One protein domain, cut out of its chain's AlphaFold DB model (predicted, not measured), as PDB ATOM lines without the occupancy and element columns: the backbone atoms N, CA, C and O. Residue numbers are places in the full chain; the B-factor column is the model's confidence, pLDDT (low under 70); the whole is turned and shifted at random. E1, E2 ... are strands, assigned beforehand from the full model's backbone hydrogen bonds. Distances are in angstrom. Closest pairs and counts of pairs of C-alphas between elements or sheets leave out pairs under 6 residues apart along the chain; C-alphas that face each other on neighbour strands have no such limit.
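Overview. This is residues 2 to 18 and 216 to 330 of the 330 residues of an uncharacterized protein of Clostridiales bacterium COT073_COT-073 (UniProt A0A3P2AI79). A large, strongly twisted sheet is loosely rolled into a trough, with E10, E11, E12 and E1 making one wall and E8 with E9 the other, joined through E7; it is not a closed barrel, as a gap is left between E9 and E1. A smaller curled sheet, E2 to E5, covers the end of the trough at E6, E7 and E8, and the two make a sandwich that is partly face to face, with E1 and E3 toward opposite ends of the longest axis. The printed part has 132 residues with no named helix and twelve named strands, E1 to E12 in order along the chain, in the class all strand. The large sheet is branched and antiparallel in each neighbour pair, and the small one has the order E2, E3, E4, E5, all antiparallel. The whole is compact, with a radius of gyration of the C-alphas of 14.7 A and spans of 46 by 37 by 24 A.

Along the chain. In the large sheet, E7 is residues 270 to 279, 18.4 A from first to last C-alpha, and it bends by 104 degrees at residue 276. E6 is residues 261 to 266, E8 residues 282 to 285 and E9 residues 290 to 293. E10 is residues 300 to 307, 21.9 A long, E11 residues 310 to 317, 22.4 A, and E12 residues 320 to 328, 26.1 A, ending at C-alpha 328 at (231.834, 176.459, 225.144). E1 is residues 11 to 16, beginning at C-alpha 11 at (232.123, 173.052, 228.163). In the small sheet, E2 is residues 217 to 223, E3 residues 226 to 235, 27.1 A long from C-alpha 226 at (235.633, 194.891, 231.056), E4 residues 240 to 247, 22.9 A, and E5 residues 252 to 257.

Arrangement. E7 has three neighbours in staggered pairing: E6 on one side, beside residues 270 to 276, and on the other side E8, beside residues 270 to 272, and E10, beside residues 274 to 279. N 265 and O 272 of E6 and E7 are 2.9 A apart, N 271 and O 284 of E7 and E8 2.9 A, and N 275 and O 302 of E7 and E10 2.9 A, each within hydrogen-bond range. E6 E7 E8 E9 and E10 E11 E12 are meanders, each strand the antiparallel neighbour of the one before, and E7 E8 E9 E10 is a Greek key, a meander of three whose first strand is also the antiparallel neighbour of the fourth. N 283 and O 292 of E8 and E9 are 3.0 A apart, N 305 and O 312 of E10 and E11 2.9 A, N 313 and O 324 of E11 and E12 2.8 A, and N 14 and O 325 of E1 and E12 2.9 A, each within hydrogen-bond range. The closest C-alphas of E1 and E9, Ile 11 and Leu 292, are 7.2 A apart. E8 and E12 are only just apart, at 8.4 A. E2 E3 E4 E5 is a third meander, with E2 and E5 as edge strands; N 221 and O 228 of E2 and E3 are 2.9 A apart, N 231 and O 244 of E3 and E4 2.8 A, and N 245 and O 255 of E4 and E5 2.9 A. In the sandwich, two sheets face to face, the facing parts are 10.1 A centre to centre and their planes 23 degrees apart. E2 and E6 have 12 pairs of C-alphas within 8 A, the closest Ala 221 and His 265 at 5.3 A. The closest C-alphas of E5 and E8, Ile 254 and Tyr 284, are 7.5 A apart.

Size, cuts and confidence. The C-alphas of Pro 2 and Tyr 236 are the two farthest apart, at 47.5 A. Residues 19 to 215 are cut out, and C-alphas 18 and 216 are 36.8 A apart across the cut. Of the links printed whole, E9 to E10 is short but not tight and the others are tight. The mean pLDDT of the printed part is 90.2, and residues 2 to 9 are under 70.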
ATOM      1  N   PRO A   2     234.850 160.211 222.587       34.72
ATOM      2  CA  PRO A   2     233.659 160.970 222.972       34.72
ATOM      3  C   PRO A   2     234.031 162.168 223.860       34.72
ATOM      4  O   PRO A   2     234.964 162.073 224.656       34.72
ATOM      5  N   ALA A   3     233.328 163.287 223.677       45.31
ATOM      6  CA  ALA A   3     233.474 164.483 224.501       45.31
ATOM      7  C   ALA A   3     232.997 164.207 225.936       45.31
ATOM      8  O   ALA A   3     232.027 163.473 226.139       45.31
ATOM      9  N   VAL A   4     233.686 164.791 226.913       45.59
ATOM     10  CA  VAL A   4     233.320 164.735 228.333       45.59
ATOM     11  C   VAL A   4     232.702 166.082 228.719       45.59
ATOM     12  O   VAL A   4     233.204 167.126 228.300       45.59
ATOM     13  N   ASN A   5     231.591 166.048 229.459       44.12
ATOM     14  CA  ASN A   5     230.848 167.229 229.904       44.12
ATOM     15  C   ASN A   5     231.122 167.484 231.381       44.12
ATOM     16  O   ASN A   5     230.975 166.566 232.181       44.12
ATOM     17  N   ASP A   6     231.386 168.738 231.746       48.75
ATOM     18  CA  ASP A   6     231.633 169.116 233.138       48.75
ATOM     19  C   ASP A   6     230.721 170.239 233.658       48.75
ATOM     20  O   ASP A   6     230.028 170.884 232.865       48.75
ATOM     21  N   ILE A   7     230.682 170.408 234.993       41.59
ATOM     22  CA  ILE A   7     229.696 171.137 235.827       41.59
ATOM     23  C   ILE A   7     228.749 172.037 235.012       41.59
ATOM     24  O   ILE A   7     229.035 173.192 234.685       41.59
ATOM     25  N   GLY A   8     227.574 171.479 234.711       50.41
ATOM     26  CA  GLY A   8     226.490 172.145 233.987       50.41
ATOM     27  C   GLY A   8     226.460 171.911 232.472       50.41
ATOM     28  O   GLY A   8     225.593 172.484 231.820       50.41
ATOM     29  N   GLY A   9     227.368 171.105 231.904       60.88
ATOM     30  CA  GLY A   9     227.380 170.749 230.476       60.88
ATOM     31  C   GLY A   9     227.738 171.908 229.540       60.88
ATOM     32  O   GLY A   9     227.418 171.868 228.356       60.88
ATOM     33  N   LYS A  10     228.366 172.968 230.066       75.44
ATOM     34  CA  LYS A  10     228.640 174.206 229.312       75.44
ATOM     35  C   LYS A  10     229.986 174.212 228.587       75.44
ATOM     36  O   LYS A  10     230.235 175.115 227.791       75.44
ATOM     37  N   ILE A  11     230.848 173.235 228.853       86.94
ATOM     38  CA  ILE A  11     232.123 173.052 228.163       86.94
ATOM     39  C   ILE A  11     232.267 171.590 227.763       86.94
ATOM     40  O   ILE A  11     232.100 170.694 228.587       86.94
ATOM     41  N   GLU A  12     232.564 171.372 226.488       90.81
ATOM     42  CA  GLU A  12     233.011 170.079 225.985       90.81
ATOM     43  C   GLU A  12     234.501 170.165 225.713       90.81
ATOM     44  O   GLU A  12     234.986 171.164 225.176       90.81
ATOM     45  N   TYR A  13     235.226 169.101 226.038       94.62
ATOM     46  CA  TYR A  13     236.629 168.996 225.683       94.62
ATOM     47  C   TYR A  13     237.005 167.585 225.257       94.62
ATOM     48  O   TYR A  13     236.367 166.588 225.605       94.62
ATOM     49  N   ARG A  14     238.071 167.514 224.465       94.75
ATOM     50  CA  ARG A  14     238.666 166.270 223.985       94.75
ATOM     51  C   ARG A  14     240.174 166.396 223.979       94.75
ATOM     52  O   ARG A  14     240.716 167.466 223.701       94.75
ATOM     53  N   LYS A  15     240.855 165.286 224.249       95.81
ATOM     54  CA  LYS A  15     242.305 165.223 224.086       95.81
ATOM     55  C   LYS A  15     242.660 165.471 222.615       95.81
ATOM     56  O   LYS A  15     242.004 164.924 221.727       95.81
ATOM     57  N   ILE A  16     243.686 166.280 222.388       96.38
ATOM     58  CA  ILE A  16     244.306 166.491 221.077       96.38
ATOM     59  C   ILE A  16     245.777 166.103 221.145       96.38
ATOM     60  O   ILE A  16     246.412 166.206 222.198       96.38
ATOM     61  N   GLU A  17     246.320 165.675 220.014       93.94
ATOM     62  CA  GLU A  17     247.733 165.341 219.896       93.94
ATOM     63  C   GLU A  17     248.446 166.493 219.188       93.94
ATOM     64  O   GLU A  17     248.183 166.800 218.033       93.94
ATOM     65  N   ILE A  18     249.342 167.158 219.915       92.81
ATOM     66  CA  ILE A  18     250.344 168.045 219.324       92.81
ATOM     67  C   ILE A  18     251.687 167.430 219.700       92.81
ATOM     68  O   ILE A  18     251.984 167.344 220.903       92.81
ATOM     69  N   ASP A 216     248.715 197.711 242.701       83.06
ATOM     70  CA  ASP A 216     249.753 197.064 241.900       83.06
ATOM     71  C   ASP A 216     249.153 195.877 241.144       83.06
ATOM     72  O   ASP A 216     248.666 194.915 241.739       83.06
ATOM     73  N   LEU A 217     249.150 195.980 239.815       88.62
ATOM     74  CA  LEU A 217     248.724 194.900 238.938       88.62
ATOM     75  C   LEU A 217     249.936 194.055 238.571       88.62
ATOM     76  O   LEU A 217     250.945 194.572 238.091       88.62
ATOM     77  N   ARG A 218     249.809 192.744 238.756       89.62
ATOM     78  CA  ARG A 218     250.750 191.765 238.214       89.62
ATOM     79  C   ARG A 218     250.517 191.535 236.724       89.62
ATOM     80  O   ARG A 218     251.472 191.282 236.001       89.62
ATOM     81  N   ASP A 219     249.255 191.557 236.303       92.12
ATOM     82  CA  ASP A 219     248.847 191.280 234.927       92.12
ATOM     83  C   ASP A 219     247.469 191.891 234.632       92.12
ATOM     84  O   ASP A 219     246.689 192.135 235.562       92.12
ATOM     85  N   ILE A 220     247.163 192.118 233.356       94.31
ATOM     86  CA  ILE A 220     245.935 192.762 232.883       94.31
ATOM     87  C   ILE A 220     245.475 192.169 231.547       94.31
ATOM     88  O   ILE A 220     246.268 191.905 230.655       94.31
ATOM     89  N   ALA A 221     244.163 192.021 231.381       95.44
ATOM     90  CA  ALA A 221     243.556 191.707 230.094       95.44
ATOM     91  C   ALA A 221     242.225 192.442 229.948       95.44
ATOM     92  O   ALA A 221     241.406 192.451 230.866       95.44
ATOM     93  N   ALA A 222     241.977 193.030 228.783       95.56
ATOM     94  CA  ALA A 222     240.756 193.777 228.504       95.56
ATOM     95  C   ALA A 222     239.937 193.113 227.395       95.56
ATOM     96  O   ALA A 222     240.476 192.478 226.491       95.56
ATOM     97  N   THR A 223     238.611 193.242 227.473       95.19
ATOM     98  CA  THR A 223     237.703 192.763 226.423       95.19
ATOM     99  C   THR A 223     236.311 193.385 226.552       95.19
ATOM    100  O   THR A 223     235.646 193.302 227.594       95.19
ATOM    101  N   GLY A 224     235.831 193.994 225.465       93.31
ATOM    102  CA  GLY A 224     234.599 194.782 225.478       93.31
ATOM    103  C   GLY A 224     234.673 195.885 226.537       93.31
ATOM    104  O   GLY A 224     235.638 196.644 226.573       93.31
ATOM    105  N   ASN A 225     233.687 195.918 227.437       94.62
ATOM    106  CA  ASN A 225     233.579 196.921 228.506       94.62
ATOM    107  C   ASN A 225     234.193 196.477 229.844       94.62
ATOM    108  O   ASN A 225     233.876 197.058 230.878       94.62
ATOM    109  N   HIS A 226     235.031 195.441 229.843       95.94
ATOM    110  CA  HIS A 226     235.633 194.891 231.056       95.94
ATOM    111  C   HIS A 226     237.155 194.925 230.983       95.94
ATOM    112  O   HIS A 226     237.744 194.737 229.915       95.94
ATOM    113  N   ILE A 227     237.770 195.117 232.146       96.12
ATOM    114  CA  ILE A 227     239.211 195.019 232.351       96.12
ATOM    115  C   ILE A 227     239.414 194.065 233.516       96.12
ATOM    116  O   ILE A 227     238.931 194.317 234.613       96.12
ATOM    117  N   TYR A 228     240.114 192.968 233.278       96.25
ATOM    118  CA  TYR A 228     240.461 191.990 234.291       96.25
ATOM    119  C   TYR A 228     241.898 192.225 234.740       96.25
ATOM    120  O   TYR A 228     242.758 192.519 233.912       96.25
ATOM    121  N   GLY A 229     242.157 192.094 236.037       95.44
ATOM    122  CA  GLY A 229     243.487 192.281 236.610       95.44
ATOM    123  C   GLY A 229     243.821 191.209 237.634       95.44
ATOM    124  O   GLY A 229     242.933 190.723 238.339       95.44
ATOM    125  N   ILE A 230     245.105 190.850 237.708       95.44
ATOM    126  CA  ILE A 230     245.662 190.038 238.794       95.44
ATOM    127  C   ILE A 230     246.358 190.967 239.782       95.44
ATOM    128  O   ILE A 230     247.294 191.681 239.427       95.44
ATOM    129  N   GLU A 231     245.940 190.894 241.035       92.31
ATOM    130  CA  GLU A 231     246.475 191.676 242.150       92.31
ATOM    131  C   GLU A 231     247.243 190.749 243.074       92.31
ATOM    132  O   GLU A 231     246.804 189.628 243.342       92.31
ATOM    133  N   ASN A 232     248.372 191.217 243.590       88.94
ATOM    134  CA  ASN A 232     249.133 190.544 244.628       88.94
ATOM    135  C   ASN A 232     248.950 191.285 245.954       88.94
ATOM    136  O   ASN A 232     249.416 192.408 246.125       88.94
ATOM    137  N   GLN A 233     248.305 190.636 246.917       88.69
ATOM    138  CA  GLN A 233     248.113 191.192 248.248       88.69
ATOM    139  C   GLN A 233     248.914 190.383 249.275       88.69
ATOM    140  O   GLN A 233     248.710 189.170 249.388       88.69
ATOM    141  N   PRO A 234     249.824 191.011 250.042       88.81
ATOM    142  CA  PRO A 234     250.470 190.333 251.156       88.81
ATOM    143  C   PRO A 234     249.443 190.041 252.261       88.81
ATOM    144  O   PRO A 234     248.718 190.927 252.710       88.81
ATOM    145  N   ASP A 235     249.406 188.793 252.720       88.00
ATOM    146  CA  ASP A 235     248.697 188.363 253.921       88.00
ATOM    147  C   ASP A 235     249.710 188.223 255.060       88.00
ATOM    148  O   ASP A 235     250.362 187.191 255.232       88.00
ATOM    149  N   TYR A 236     249.861 189.291 255.843       89.88
ATOM    150  CA  TYR A 236     250.816 189.334 256.952       89.88
ATOM    151  C   TYR A 236     250.449 188.407 258.116       89.88
ATOM    152  O   TYR A 236     251.309 188.114 258.944       89.88
ATOM    153  N   LYS A 237     249.195 187.941 258.198       90.81
ATOM    154  CA  LYS A 237     248.762 187.013 259.249       90.81
ATOM    155  C   LYS A 237     249.235 185.597 258.944       90.81
ATOM    156  O   LYS A 237     249.691 184.900 259.844       90.81
ATOM    157  N   GLU A 238     249.120 185.185 257.686       90.25
ATOM    158  CA  GLU A 238     249.541 183.856 257.229       90.25
ATOM    159  C   GLU A 238     250.954 183.845 256.621       90.25
ATOM    160  O   GLU A 238     251.438 182.788 256.224       90.25
ATOM    161  N   LEU A 239     251.630 185.001 256.587       90.81
ATOM    162  CA  LEU A 239     252.968 185.197 256.011       90.81
ATOM    163  C   LEU A 239     253.070 184.686 254.564       90.81
ATOM    164  O   LEU A 239     254.067 184.085 254.165       90.81
ATOM    165  N   LEU A 240     252.028 184.934 253.771       91.75
ATOM    166  CA  LEU A 240     251.932 184.502 252.377       91.75
ATOM    167  C   LEU A 240     251.441 185.631 251.472       91.75
ATOM    168  O   LEU A 240     251.054 186.698 251.935       91.75
ATOM    169  N   THR A 241     251.466 185.410 250.159       90.56
ATOM    170  CA  THR A 241     250.866 186.327 249.177       90.56
ATOM    171  C   THR A 241     249.607 185.695 248.605       90.56
ATOM    172  O   THR A 241     249.632 184.540 248.180       90.56
ATOM    173  N   ARG A 242     248.511 186.454 248.577       92.81
ATOM    174  CA  ARG A 242     247.278 186.075 247.888       92.81
ATOM    175  C   ARG A 242     247.218 186.758 246.532       92.81
ATOM    176  O   ARG A 242     247.508 187.946 246.409       92.81
ATOM    177  N   PHE A 243     246.825 185.994 245.527       93.56
ATOM    178  CA  PHE A 243     246.554 186.471 244.184       93.56
ATOM    179  C   PHE A 243     245.048 186.581 243.993       93.56
ATOM    180  O   PHE A 243     244.315 185.616 244.228       93.56
ATOM    181  N   HIS A 244     244.596 187.756 243.574       94.38
ATOM    182  CA  HIS A 244     243.193 188.042 243.314       94.38
ATOM    183  C   HIS A 244     243.023 188.367 241.838       94.38
ATOM    184  O   HIS A 244     243.570 189.351 241.357       94.38
ATOM    185  N   LEU A 245     242.265 187.542 241.122       95.62
ATOM    186  CA  LEU A 245     241.769 187.876 239.794       95.62
ATOM    187  C   LEU A 245     240.385 188.501 239.949       95.62
ATOM    188  O   LEU A 245     239.484 187.870 240.513       95.62
ATOM    189  N   LYS A 246     240.205 189.717 239.439       94.81
ATOM    190  CA  LYS A 246     238.918 190.417 239.477       94.81
ATOM    191  C   LYS A 246     238.673 191.240 238.219       94.81
ATOM    192  O   LYS A 246     239.600 191.555 237.475       94.81
ATOM    193  N   ASP A 247     237.415 191.586 237.997       94.75
ATOM    194  CA  ASP A 247     237.029 192.635 237.057       94.75
ATOM    195  C   ASP A 247     237.227 193.999 237.728       94.75
ATOM    196  O   ASP A 247     236.567 194.312 238.716       94.75
ATOM    197  N   LEU A 248     238.144 194.804 237.201       93.00
ATOM    198  CA  LEU A 248     238.511 196.116 237.730       93.00
ATOM    199  C   LEU A 248     237.412 197.164 237.517       93.00
ATOM    200  O   LEU A 248     237.343 198.122 238.279       93.00
ATOM    201  N   ILE A 249     236.539 196.986 236.518       92.94
ATOM    202  CA  ILE A 249     235.448 197.930 236.228       92.94
ATOM    203  C   ILE A 249     234.307 197.751 237.224       92.94
ATOM    204  O   ILE A 249     233.779 198.719 237.768       92.94
ATOM    205  N   THR A 250     233.914 196.502 237.468       92.50
ATOM    206  CA  THR A 250     232.797 196.179 238.369       92.50
ATOM    207  C   THR A 250     233.242 195.869 239.797       92.50
ATOM    208  O   THR A 250     232.399 195.683 240.675       92.50
ATOM    209  N   ASN A 251     234.556 195.798 240.032       90.38
ATOM    210  CA  ASN A 251     235.186 195.321 241.262       90.38
ATOM    211  C   ASN A 251     234.700 193.918 241.691       90.38
ATOM    212  O   ASN A 251     234.702 193.587 242.878       90.38
ATOM    213  N   GLN A 252     234.248 193.091 240.739       91.62
ATOM    214  CA  GLN A 252     233.767 191.741 241.031       91.62
ATOM    215  C   GLN A 252     234.931 190.747 241.103       91.62
ATOM    216  O   GLN A 252     235.646 190.579 240.110       91.62
ATOM    217  N   PRO A 253     235.120 190.050 242.240       93.12
ATOM    218  CA  PRO A 253     236.128 189.006 242.354       93.12
ATOM    219  C   PRO A 253     235.749 187.796 241.497       93.12
ATOM    220  O   PRO A 253     234.586 187.398 241.443       93.12
ATOM    221  N   ILE A 254     236.748 187.191 240.857       94.62
ATOM    222  CA  ILE A 254     236.592 185.996 240.020       94.62
ATOM    223  C   ILE A 254     237.273 184.804 240.691       94.62
ATOM    224  O   ILE A 254     236.643 183.773 240.906       94.62
ATOM    225  N   VAL A 255     238.548 184.956 241.060       93.88
ATOM    226  CA  VAL A 255     239.336 183.930 241.758       93.88
ATOM    227  C   VAL A 255     240.189 184.589 242.836       93.88
ATOM    228  O   VAL A 255     240.743 185.667 242.636       93.88
ATOM    229  N   SER A 256     240.334 183.911 243.973       93.06
ATOM    230  CA  SER A 256     241.353 184.214 244.974       93.06
ATOM    231  C   SER A 256     242.117 182.942 245.314       93.06
ATOM    232  O   SER A 256     241.510 181.898 245.551       93.06
ATOM    233  N   THR A 257     243.446 183.010 245.305       92.19
ATOM    234  CA  THR A 257     244.302 181.843 245.535       92.19
ATOM    235  C   THR A 257     245.634 182.236 246.165       92.19
ATOM    236  O   THR A 257     246.120 183.346 245.984       92.19
ATOM    237  N   ILE A 258     246.241 181.313 246.908       92.50
ATOM    238  CA  ILE A 258     247.624 181.440 247.402       92.50
ATOM    239  C   ILE A 258     248.646 180.881 246.402       92.50
ATOM    240  O   ILE A 258     249.850 181.066 246.561       92.50
ATOM    241  N   LYS A 259     248.179 180.163 245.371       92.06
ATOM    242  CA  LYS A 259     249.021 179.613 244.306       92.06
ATOM    243  C   LYS A 259     249.222 180.689 243.240       92.06
ATOM    244  O   LYS A 259     248.262 181.307 242.799       92.06
ATOM    245  N   SER A 260     250.468 180.909 242.823       92.81
ATOM    246  CA  SER A 260     250.788 181.950 241.844       92.81
ATOM    247  C   SER A 260     250.072 181.728 240.510       92.81
ATOM    248  O   SER A 260     250.134 180.639 239.933       92.81
ATOM    249  N   ILE A 261     249.466 182.804 240.009       95.00
ATOM    250  CA  ILE A 261     248.820 182.895 238.699       95.00
ATOM    251  C   ILE A 261     249.378 184.089 237.917       95.00
ATOM    252  O   ILE A 261     249.808 185.074 238.520       95.00
ATOM    253  N   ASP A 262     249.410 183.982 236.592       94.50
ATOM    254  CA  ASP A 262     249.827 185.038 235.655       94.50
ATOM    255  C   ASP A 262     249.341 184.727 234.226       94.50
ATOM    256  O   ASP A 262     248.517 183.830 234.050       94.50
ATOM    257  N   ARG A 263     249.831 185.456 233.214       92.81
ATOM    258  CA  ARG A 263     249.458 185.323 231.795       92.81
ATOM    259  C   ARG A 263     247.953 185.399 231.601       92.81
ATOM    260  O   ARG A 263     247.316 184.464 231.106       92.81
ATOM    261  N   LEU A 264     247.392 186.497 232.086       95.75
ATOM    262  CA  LEU A 264     245.978 186.774 231.982       95.75
ATOM    263  C   LEU A 264     245.622 187.041 230.516       95.75
ATOM    264  O   LEU A 264     246.223 187.871 229.848       95.75
ATOM    265  N   HIS A 265     244.605 186.349 230.023       96.00
ATOM    266  CA  HIS A 265     244.039 186.585 228.701       96.00
ATOM    267  C   HIS A 265     242.524 186.650 228.805       96.00
ATOM    268  O   HIS A 265     241.911 185.942 229.608       96.00
ATOM    269  N   ALA A 266     241.910 187.488 227.976       96.94
ATOM    270  CA  ALA A 266     240.469 187.629 227.943       96.94
ATOM    271  C   ALA A 266     239.974 187.855 226.513       96.94
ATOM    272  O   ALA A 266     240.585 188.579 225.733       96.94
ATOM    273  N   ASN A 267     238.847 187.238 226.179       96.06
ATOM    274  CA  ASN A 267     238.126 187.460 224.930       96.06
ATOM    275  C   ASN A 267     236.621 187.585 225.222       96.06
ATOM    276  O   ASN A 267     236.213 187.645 226.380       96.06
ATOM    277  N   GLU A 268     235.766 187.634 224.201       95.44
ATOM    278  CA  GLU A 268     234.315 187.799 224.383       95.44
ATOM    279  C   GLU A 268     233.658 186.722 225.280       95.44
ATOM    280  O   GLU A 268     232.661 186.989 225.957       95.44
ATOM    281  N   TYR A 269     234.226 185.518 225.318       96.38
ATOM    282  CA  TYR A 269     233.650 184.351 225.981       96.38
ATOM    283  C   TYR A 269     234.358 183.995 227.283       96.38
ATOM    284  O   TYR A 269     233.694 183.593 228.235       96.38
ATOM    285  N   PHE A 270     235.676 184.170 227.356       97.62
ATOM    286  CA  PHE A 270     236.477 183.650 228.453       97.62
ATOM    287  C   PHE A 270     237.420 184.672 229.073       97.62
ATOM    288  O   PHE A 270     237.884 185.601 228.414       97.62
ATOM    289  N   VAL A 271     237.755 184.422 230.339       98.00
ATOM    290  CA  VAL A 271     238.975 184.913 230.987       98.00
ATOM    291  C   VAL A 271     239.773 183.701 231.454       98.00
ATOM    292  O   VAL A 271     239.240 182.838 232.154       98.00
ATOM    293  N   SER A 272     241.042 183.630 231.063       97.50
ATOM    294  CA  SER A 272     241.957 182.534 231.385       97.50
ATOM    295  C   SER A 272     243.263 183.052 231.967       97.50
ATOM    296  O   SER A 272     243.682 184.161 231.656       97.50
ATOM    297  N   TRP A 273     243.933 182.220 232.753       97.12
ATOM    298  CA  TRP A 273     245.234 182.509 233.349       97.12
ATOM    299  C   TRP A 273     246.075 181.234 233.395       97.12
ATOM    300  O   TRP A 273     245.557 180.114 233.329       97.12
ATOM    301  N   ARG A 274     247.388 181.388 233.530       96.31
ATOM    302  CA  ARG A 274     248.301 180.289 233.822       96.31
ATOM    303  C   ARG A 274     248.313 180.005 235.321       96.31
ATOM    304  O   ARG A 274     248.486 180.911 236.132       96.31
ATOM    305  N   ASN A 275     248.197 178.731 235.681       95.12
ATOM    306  CA  ASN A 275     248.489 178.254 237.031       95.12
ATOM    307  C   ASN A 275     249.950 177.792 237.069       95.12
ATOM    308  O   ASN A 275     250.297 176.838 236.374       95.12
ATOM    309  N   ILE A 276     250.793 178.462 237.864       92.62
ATOM    310  CA  ILE A 276     252.222 178.109 238.008       92.62
ATOM    311  C   ILE A 276     252.408 176.879 238.906       92.62
ATOM    312  O   ILE A 276     253.414 176.192 238.815       92.62
ATOM    313  N   PHE A 277     251.433 176.591 239.766       92.69
ATOM    314  CA  PHE A 277     251.427 175.414 240.629       92.69
ATOM    315  C   PHE A 277     250.229 174.528 240.308       92.69
ATOM    316  O   PHE A 277     249.218 175.015 239.796       92.69
ATOM    317  N   LYS A 278     250.324 173.240 240.667       93.44
ATOM    318  CA  LYS A 278     249.252 172.258 240.449       93.44
ATOM    319  C   LYS A 278     247.927 172.766 241.024       93.44
ATOM    320  O   LYS A 278     247.860 173.087 242.208       93.44
ATOM    321  N   HIS A 279     246.902 172.885 240.185       91.31
ATOM    322  CA  HIS A 279     245.536 173.249 240.562       91.31
ATOM    323  C   HIS A 279     244.551 172.565 239.609       91.31
ATOM    324  O   HIS A 279     244.920 172.215 238.486       91.31
ATOM    325  N   THR A 280     243.297 172.387 240.029       92.19
ATOM    326  CA  THR A 280     242.233 171.929 239.130       92.19
ATOM    327  C   THR A 280     242.103 172.911 237.961       92.19
ATOM    328  O   THR A 280     241.958 174.118 238.209       92.19
ATOM    329  N   PRO A 281     242.161 172.444 236.700       94.31
ATOM    330  CA  PRO A 281     241.990 173.327 235.560       94.31
ATOM    331  C   PRO A 281     240.604 173.974 235.609       94.31
ATOM    332  O   PRO A 281     239.581 173.305 235.764       94.31
ATOM    333  N   CYS A 282     240.572 175.294 235.500       94.44
ATOM    334  CA  CYS A 282     239.351 176.064 235.363       94.44
ATOM    335  C   CYS A 282     239.590 177.328 234.533       94.44
ATOM    336  O   CYS A 282     240.720 177.804 234.402       94.44
ATOM    337  N   ILE A 283     238.502 177.846 233.976       96.00
ATOM    338  CA  ILE A 283     238.442 179.059 233.160       96.00
ATOM    339  C   ILE A 283     237.169 179.828 233.527       96.00
ATOM    340  O   ILE A 283     236.175 179.224 233.926       96.00
ATOM    341  N   TYR A 284     237.165 181.153 233.419       96.38
ATOM    342  CA  TYR A 284     235.968 181.945 233.700       96.38
ATOM    343  C   TYR A 284     235.145 182.161 232.426       96.38
ATOM    344  O   TYR A 284     235.644 182.754 231.471       96.38
ATOM    345  N   ASP A 285     233.887 181.707 232.407       95.12
ATOM    346  CA  ASP A 285     232.926 181.989 231.334       95.12
ATOM    347  C   ASP A 285     232.252 183.336 231.577       95.12
ATOM    348  O   ASP A 285     231.430 183.491 232.483       95.12
ATOM    349  N   ARG A 286     232.551 184.304 230.716       94.50
ATOM    350  CA  ARG A 286     232.006 185.661 230.790       94.50
ATOM    351  C   ARG A 286     230.516 185.708 230.496       94.50
ATOM    352  O   ARG A 286     229.818 186.564 231.040       94.50
ATOM    353  N   LYS A 287     230.016 184.805 229.648       92.75
ATOM    354  CA  LYS A 287     228.610 184.810 229.229       92.75
ATOM    355  C   LYS A 287     227.695 184.379 230.368       92.75
ATOM    356  O   LYS A 287     226.666 185.012 230.576       92.75
ATOM    357  N   SER A 288     228.078 183.350 231.128       91.12
ATOM    358  CA  SER A 288     227.318 182.922 232.309       91.12
ATOM    359  C   SER A 288     227.877 183.395 233.653       91.12
ATOM    360  O   SER A 288     227.276 183.111 234.685       91.12
ATOM    361  N   LYS A 289     228.968 184.172 233.640       92.00
ATOM    362  CA  LYS A 289     229.621 184.775 234.813       92.00
ATOM    363  C   LYS A 289     229.989 183.759 235.895       92.00
ATOM    364  O   LYS A 289     229.845 184.029 237.086       92.00
ATOM    365  N   GLN A 290     230.471 182.591 235.485       91.38
ATOM    366  CA  GLN A 290     230.821 181.496 236.388       91.38
ATOM    367  C   GLN A 290     232.150 180.859 235.982       91.38
ATOM    368  O   GLN A 290     232.563 180.932 234.824       91.38
ATOM    369  N   LEU A 291     232.798 180.183 236.928       92.62
ATOM    370  CA  LEU A 291     233.929 179.315 236.619       92.62
ATOM    371  C   LEU A 291     233.428 178.024 235.970       92.62
ATOM    372  O   LEU A 291     232.509 177.380 236.473       92.62
ATOM    373  N   LEU A 292     234.049 177.652 234.856       92.38
ATOM    374  CA  LEU A 292     233.938 176.331 234.257       92.38
ATOM    375  C   LEU A 292     235.150 175.521 234.707       92.38
ATOM    376  O   LEU A 292     236.291 175.957 234.539       92.38
ATOM    377  N   VAL A 293     234.892 174.372 235.320       91.50
ATOM    378  CA  VAL A 293     235.910 173.503 235.917       91.50
ATOM    379  C   VAL A 293     236.019 172.243 235.073       91.50
ATOM    380  O   VAL A 293     234.995 171.673 234.717       91.50
ATOM    381  N   PHE A 294     237.242 171.814 234.773       92.50
ATOM    382  CA  PHE A 294     237.524 170.524 234.142       92.50
ATOM    383  C   PHE A 294     237.769 169.493 235.259       92.50
ATOM    384  O   PHE A 294     238.903 169.099 235.524       92.50
ATOM    385  N   SER A 295     236.714 169.161 235.996       85.75
ATOM    386  CA  SER A 295     236.693 168.284 237.165       85.75
ATOM    387  C   SER A 295     237.143 166.846 236.891       85.75
ATOM    388  O   SER A 295     237.757 166.251 237.775       85.75
ATOM    389  N   ASP A 296     236.952 166.319 235.676       89.31
ATOM    390  CA  ASP A 296     237.479 164.988 235.323       89.31
ATOM    391  C   ASP A 296     238.984 165.003 234.980       89.31
ATOM    392  O   ASP A 296     239.579 163.955 234.709       89.31
ATOM    393  N   LEU A 297     239.630 166.176 234.975       92.12
ATOM    394  CA  LEU A 297     241.072 166.309 234.768       92.12
ATOM    395  C   LEU A 297     241.822 166.443 236.105       92.12
ATOM    396  O   LEU A 297     241.363 167.135 237.016       92.12
ATOM    397  N   PRO A 298     243.016 165.833 236.236       92.50
ATOM    398  CA  PRO A 298     243.814 165.943 237.452       92.50
ATOM    399  C   PRO A 298     244.333 167.371 237.655       92.50
ATOM    400  O   PRO A 298     244.486 168.135 236.700       92.50
ATOM    401  N   GLU A 299     244.689 167.710 238.897       93.88
ATOM    402  CA  GLU A 299     245.402 168.957 239.170       93.88
ATOM    403  C   GLU A 299     246.746 168.995 238.435       93.88
ATOM    404  O   GLU A 299     247.542 168.054 238.489       93.88
ATOM    405  N   SER A 300     247.036 170.117 237.783       94.75
ATOM    406  CA  SER A 300     248.297 170.321 237.077       94.75
ATOM    407  C   SER A 300     248.657 171.799 237.029       94.75
ATOM    408  O   SER A 300     247.836 172.661 237.339       94.75
ATOM    409  N   GLU A 301     249.889 172.112 236.638       95.56
ATOM    410  CA  GLU A 301     250.154 173.444 236.097       95.56
ATOM    411  C   GLU A 301     249.419 173.528 234.758       95.56
ATOM    412  O   GLU A 301     249.389 172.551 233.992       95.56
ATOM    413  N   THR A 302     248.764 174.651 234.497       95.69
ATOM    414  CA  THR A 302     247.890 174.793 233.330       95.69
ATOM    415  C   THR A 302     248.157 176.089 232.611       95.69
ATOM    416  O   THR A 302     248.341 177.121 233.248       95.69
ATOM    417  N   PHE A 303     248.082 176.051 231.290       94.88
ATOM    418  CA  PHE A 303     248.101 177.224 230.429       94.88
ATOM    419  C   PHE A 303     247.006 177.091 229.368       94.88
ATOM    420  O   PHE A 303     246.714 175.978 228.922       94.88
ATOM    421  N   TYR A 304     246.418 178.217 228.968       96.94
ATOM    422  CA  TYR A 304     245.319 178.264 228.012       96.94
ATOM    423  C   TYR A 304     245.684 179.122 226.810       96.94
ATOM    424  O   TYR A 304     246.228 180.213 226.959       96.94
ATOM    425  N   LEU A 305     245.307 178.644 225.629       96.19
ATOM    426  CA  LEU A 305     245.180 179.457 224.424       96.19
ATOM    427  C   LEU A 305     243.693 179.573 224.113       96.19
ATOM    428  O   LEU A 305     243.040 178.546 223.949       96.19
ATOM    429  N   ILE A 306     243.157 180.789 224.050       96.75
ATOM    430  CA  ILE A 306     241.725 181.028 223.823       96.75
ATOM    431  C   ILE A 306     241.496 181.781 222.516       96.75
ATOM    432  O   ILE A 306     242.202 182.741 222.219       96.75
ATOM    433  N   LYS A 307     240.480 181.371 221.754       95.50
ATOM    434  CA  LYS A 307     239.989 182.080 220.569       95.50
ATOM    435  C   LYS A 307     238.479 181.899 220.473       95.50
ATOM    436  O   LYS A 307     237.984 180.784 220.575       95.50
ATOM    437  N   GLU A 308     237.752 183.004 220.307       95.31
ATOM    438  CA  GLU A 308     236.282 182.998 220.292       95.31
ATOM    439  C   GLU A 308     235.713 182.188 221.476       95.31
ATOM    440  O   GLU A 308     236.111 182.413 222.621       95.31
ATOM    441  N   ASN A 309     234.805 181.245 221.216       96.19
ATOM    442  CA  ASN A 309     234.177 180.379 222.207       96.19
ATOM    443  C   ASN A 309     234.927 179.050 222.434       96.19
ATOM    444  O   ASN A 309     234.362 178.143 223.046       96.19
ATOM    445  N   TYR A 310     236.175 178.910 221.980       97.12
ATOM    446  CA  TYR A 310     236.969 177.686 222.124       97.12
ATOM    447  C   TYR A 310     238.425 177.962 222.542       97.12
ATOM    448  O   TYR A 310     238.862 179.105 222.698       97.12
ATOM    449  N   GLY A 311     239.191 176.898 222.782       97.56
ATOM    450  CA  GLY A 311     240.587 177.018 223.178       97.56
ATOM    451  C   GLY A 311     241.338 175.695 223.292       97.56
ATOM    452  O   GLY A 311     240.789 174.615 223.078       97.56
ATOM    453  N   ILE A 312     242.616 175.795 223.657       97.75
ATOM    454  CA  ILE A 312     243.464 174.669 224.046       97.75
ATOM    455  C   ILE A 312     243.865 174.838 225.509       97.75
ATOM    456  O   ILE A 312     244.503 175.826 225.871       97.75
ATOM    457  N   LEU A 313     243.548 173.844 226.334       97.44
ATOM    458  CA  LEU A 313     244.112 173.656 227.668       97.44
ATOM    459  C   LEU A 313     245.373 172.795 227.544       97.44
ATOM    460  O   LEU A 313     245.314 171.665 227.061       97.44
ATOM    461  N   THR A 314     246.510 173.306 228.008       96.50
ATOM    462  CA  THR A 314     247.747 172.534 228.180       96.50
ATOM    463  C   THR A 314     247.966 172.242 229.659       96.50
ATOM    464  O   THR A 314     248.097 173.170 230.454       96.50
ATOM    465  N   GLN A 315     248.048 170.961 230.016       95.81
ATOM    466  CA  GLN A 315     248.436 170.481 231.339       95.81
ATOM    467  C   GLN A 315     249.898 170.032 231.324       95.81
ATOM    468  O   GLN A 315     250.299 169.232 230.473       95.81
ATOM    469  N   HIS A 316     250.693 170.507 232.279       92.44
ATOM    470  CA  HIS A 316     252.031 169.975 232.516       92.44
ATOM    471  C   HIS A 316     251.940 168.831 233.524       92.44
ATOM    472  O   HIS A 316     251.511 169.014 234.663       92.44
ATOM    473  N   THR A 317     252.321 167.640 233.076       87.00
ATOM    474  CA  THR A 317     252.320 166.407 233.864       87.00
ATOM    475  C   THR A 317     253.745 165.897 234.022       87.00
ATOM    476  O   THR A 317     254.643 166.292 233.276       87.00
ATOM    477  N   ASP A 318     253.941 164.959 234.942       83.56
ATOM    478  CA  ASP A 318     255.251 164.347 235.182       83.56
ATOM    479  C   ASP A 318     255.774 163.591 233.933       83.56
ATOM    480  O   ASP A 318     256.979 163.432 233.759       83.56
ATOM    481  N   ASN A 319     254.880 163.201 233.011       81.88
ATOM    482  CA  ASN A 319     255.199 162.525 231.743       81.88
ATOM    483  C   ASN A 319     255.254 163.480 230.532       81.88
ATOM    484  O   ASN A 319     255.287 163.030 229.386       81.88
ATOM    485  N   GLY A 320     255.227 164.797 230.759       86.44
ATOM    486  CA  GLY A 320     255.241 165.817 229.711       86.44
ATOM    487  C   GLY A 320     253.930 166.594 229.593       86.44
ATOM    488  O   GLY A 320     253.154 166.707 230.541       86.44
ATOM    489  N   ARG A 321     253.690 167.194 228.422       91.31
ATOM    490  CA  ARG A 321     252.535 168.075 228.184       91.31
ATOM    491  C   ARG A 321     251.366 167.287 227.598       91.31
ATOM    492  O   ARG A 321     251.513 166.677 226.543       91.31
ATOM    493  N   VAL A 322     250.204 167.366 228.239       94.69
ATOM    494  CA  VAL A 322     248.936 166.835 227.717       94.69
ATOM    495  C   VAL A 322     248.056 168.004 227.296       94.69
ATOM    496  O   VAL A 322     248.032 169.031 227.972       94.69
ATOM    497  N   ARG A 323     247.363 167.880 226.162       95.88
ATOM    498  CA  ARG A 323     246.576 168.974 225.590       95.88
ATOM    499  C   ARG A 323     245.147 168.552 225.301       95.88
ATOM    500  O   ARG A 323     244.898 167.438 224.842       95.88
ATOM    501  N   TYR A 324     244.228 169.478 225.540       96.69
ATOM    502  CA  TYR A 324     242.806 169.306 225.295       96.69
ATOM    503  C   TYR A 324     242.287 170.489 224.496       96.69
ATOM    504  O   TYR A 324     242.486 171.634 224.897       96.69
ATOM    505  N   PHE A 325     241.607 170.210 223.390       97.38
ATOM    506  CA  PHE A 325     240.757 171.201 222.746       97.38
ATOM    507  C   PHE A 325     239.452 171.288 223.530       97.38
ATOM    508  O   PHE A 325     238.883 170.247 223.869       97.38
ATOM    509  N   PHE A 326     238.977 172.498 223.801       96.44
ATOM    510  CA  PHE A 326     237.708 172.735 224.474       96.44
ATOM    511  C   PHE A 326     236.862 173.762 223.731       96.44
ATOM    512  O   PHE A 326     237.390 174.678 223.107       96.44
ATOM    513  N   GLU A 327     235.544 173.634 223.835       95.50
ATOM    514  CA  GLU A 327     234.581 174.566 223.259       95.50
ATOM    515  C   GLU A 327     233.412 174.797 224.223       95.50
ATOM    516  O   GLU A 327     232.861 173.859 224.808       95.50
ATOM    517  N   ARG A 328     233.023 176.065 224.387       92.38
ATOM    518  CA  ARG A 328     231.834 176.459 225.144       92.38
ATOM    519  C   ARG A 328     230.580 176.111 224.349       92.38
ATOM    520  O   ARG A 328     230.397 176.595 223.230       92.38
ATOM    521  N   LYS A 329     229.679 175.349 224.969       87.31
ATOM    522  CA  LYS A 329     228.330 175.088 224.452       87.31
ATOM    523  C   LYS A 329     227.413 176.275 224.692       87.31
ATOM    524  O   LYS A 329     227.585 177.000 225.672       87.31
ATOM    525  N   GLN A 330     226.508 176.508 223.742       72.44
ATOM    526  CA  GLN A 330     225.597 177.652 223.773       72.44
ATOM    527  C   GLN A 330     224.697 177.612 225.000       72.44
ATOM    528  O   GLN A 330     224.081 176.550 225.241       72.44
TER     529      GLN A 330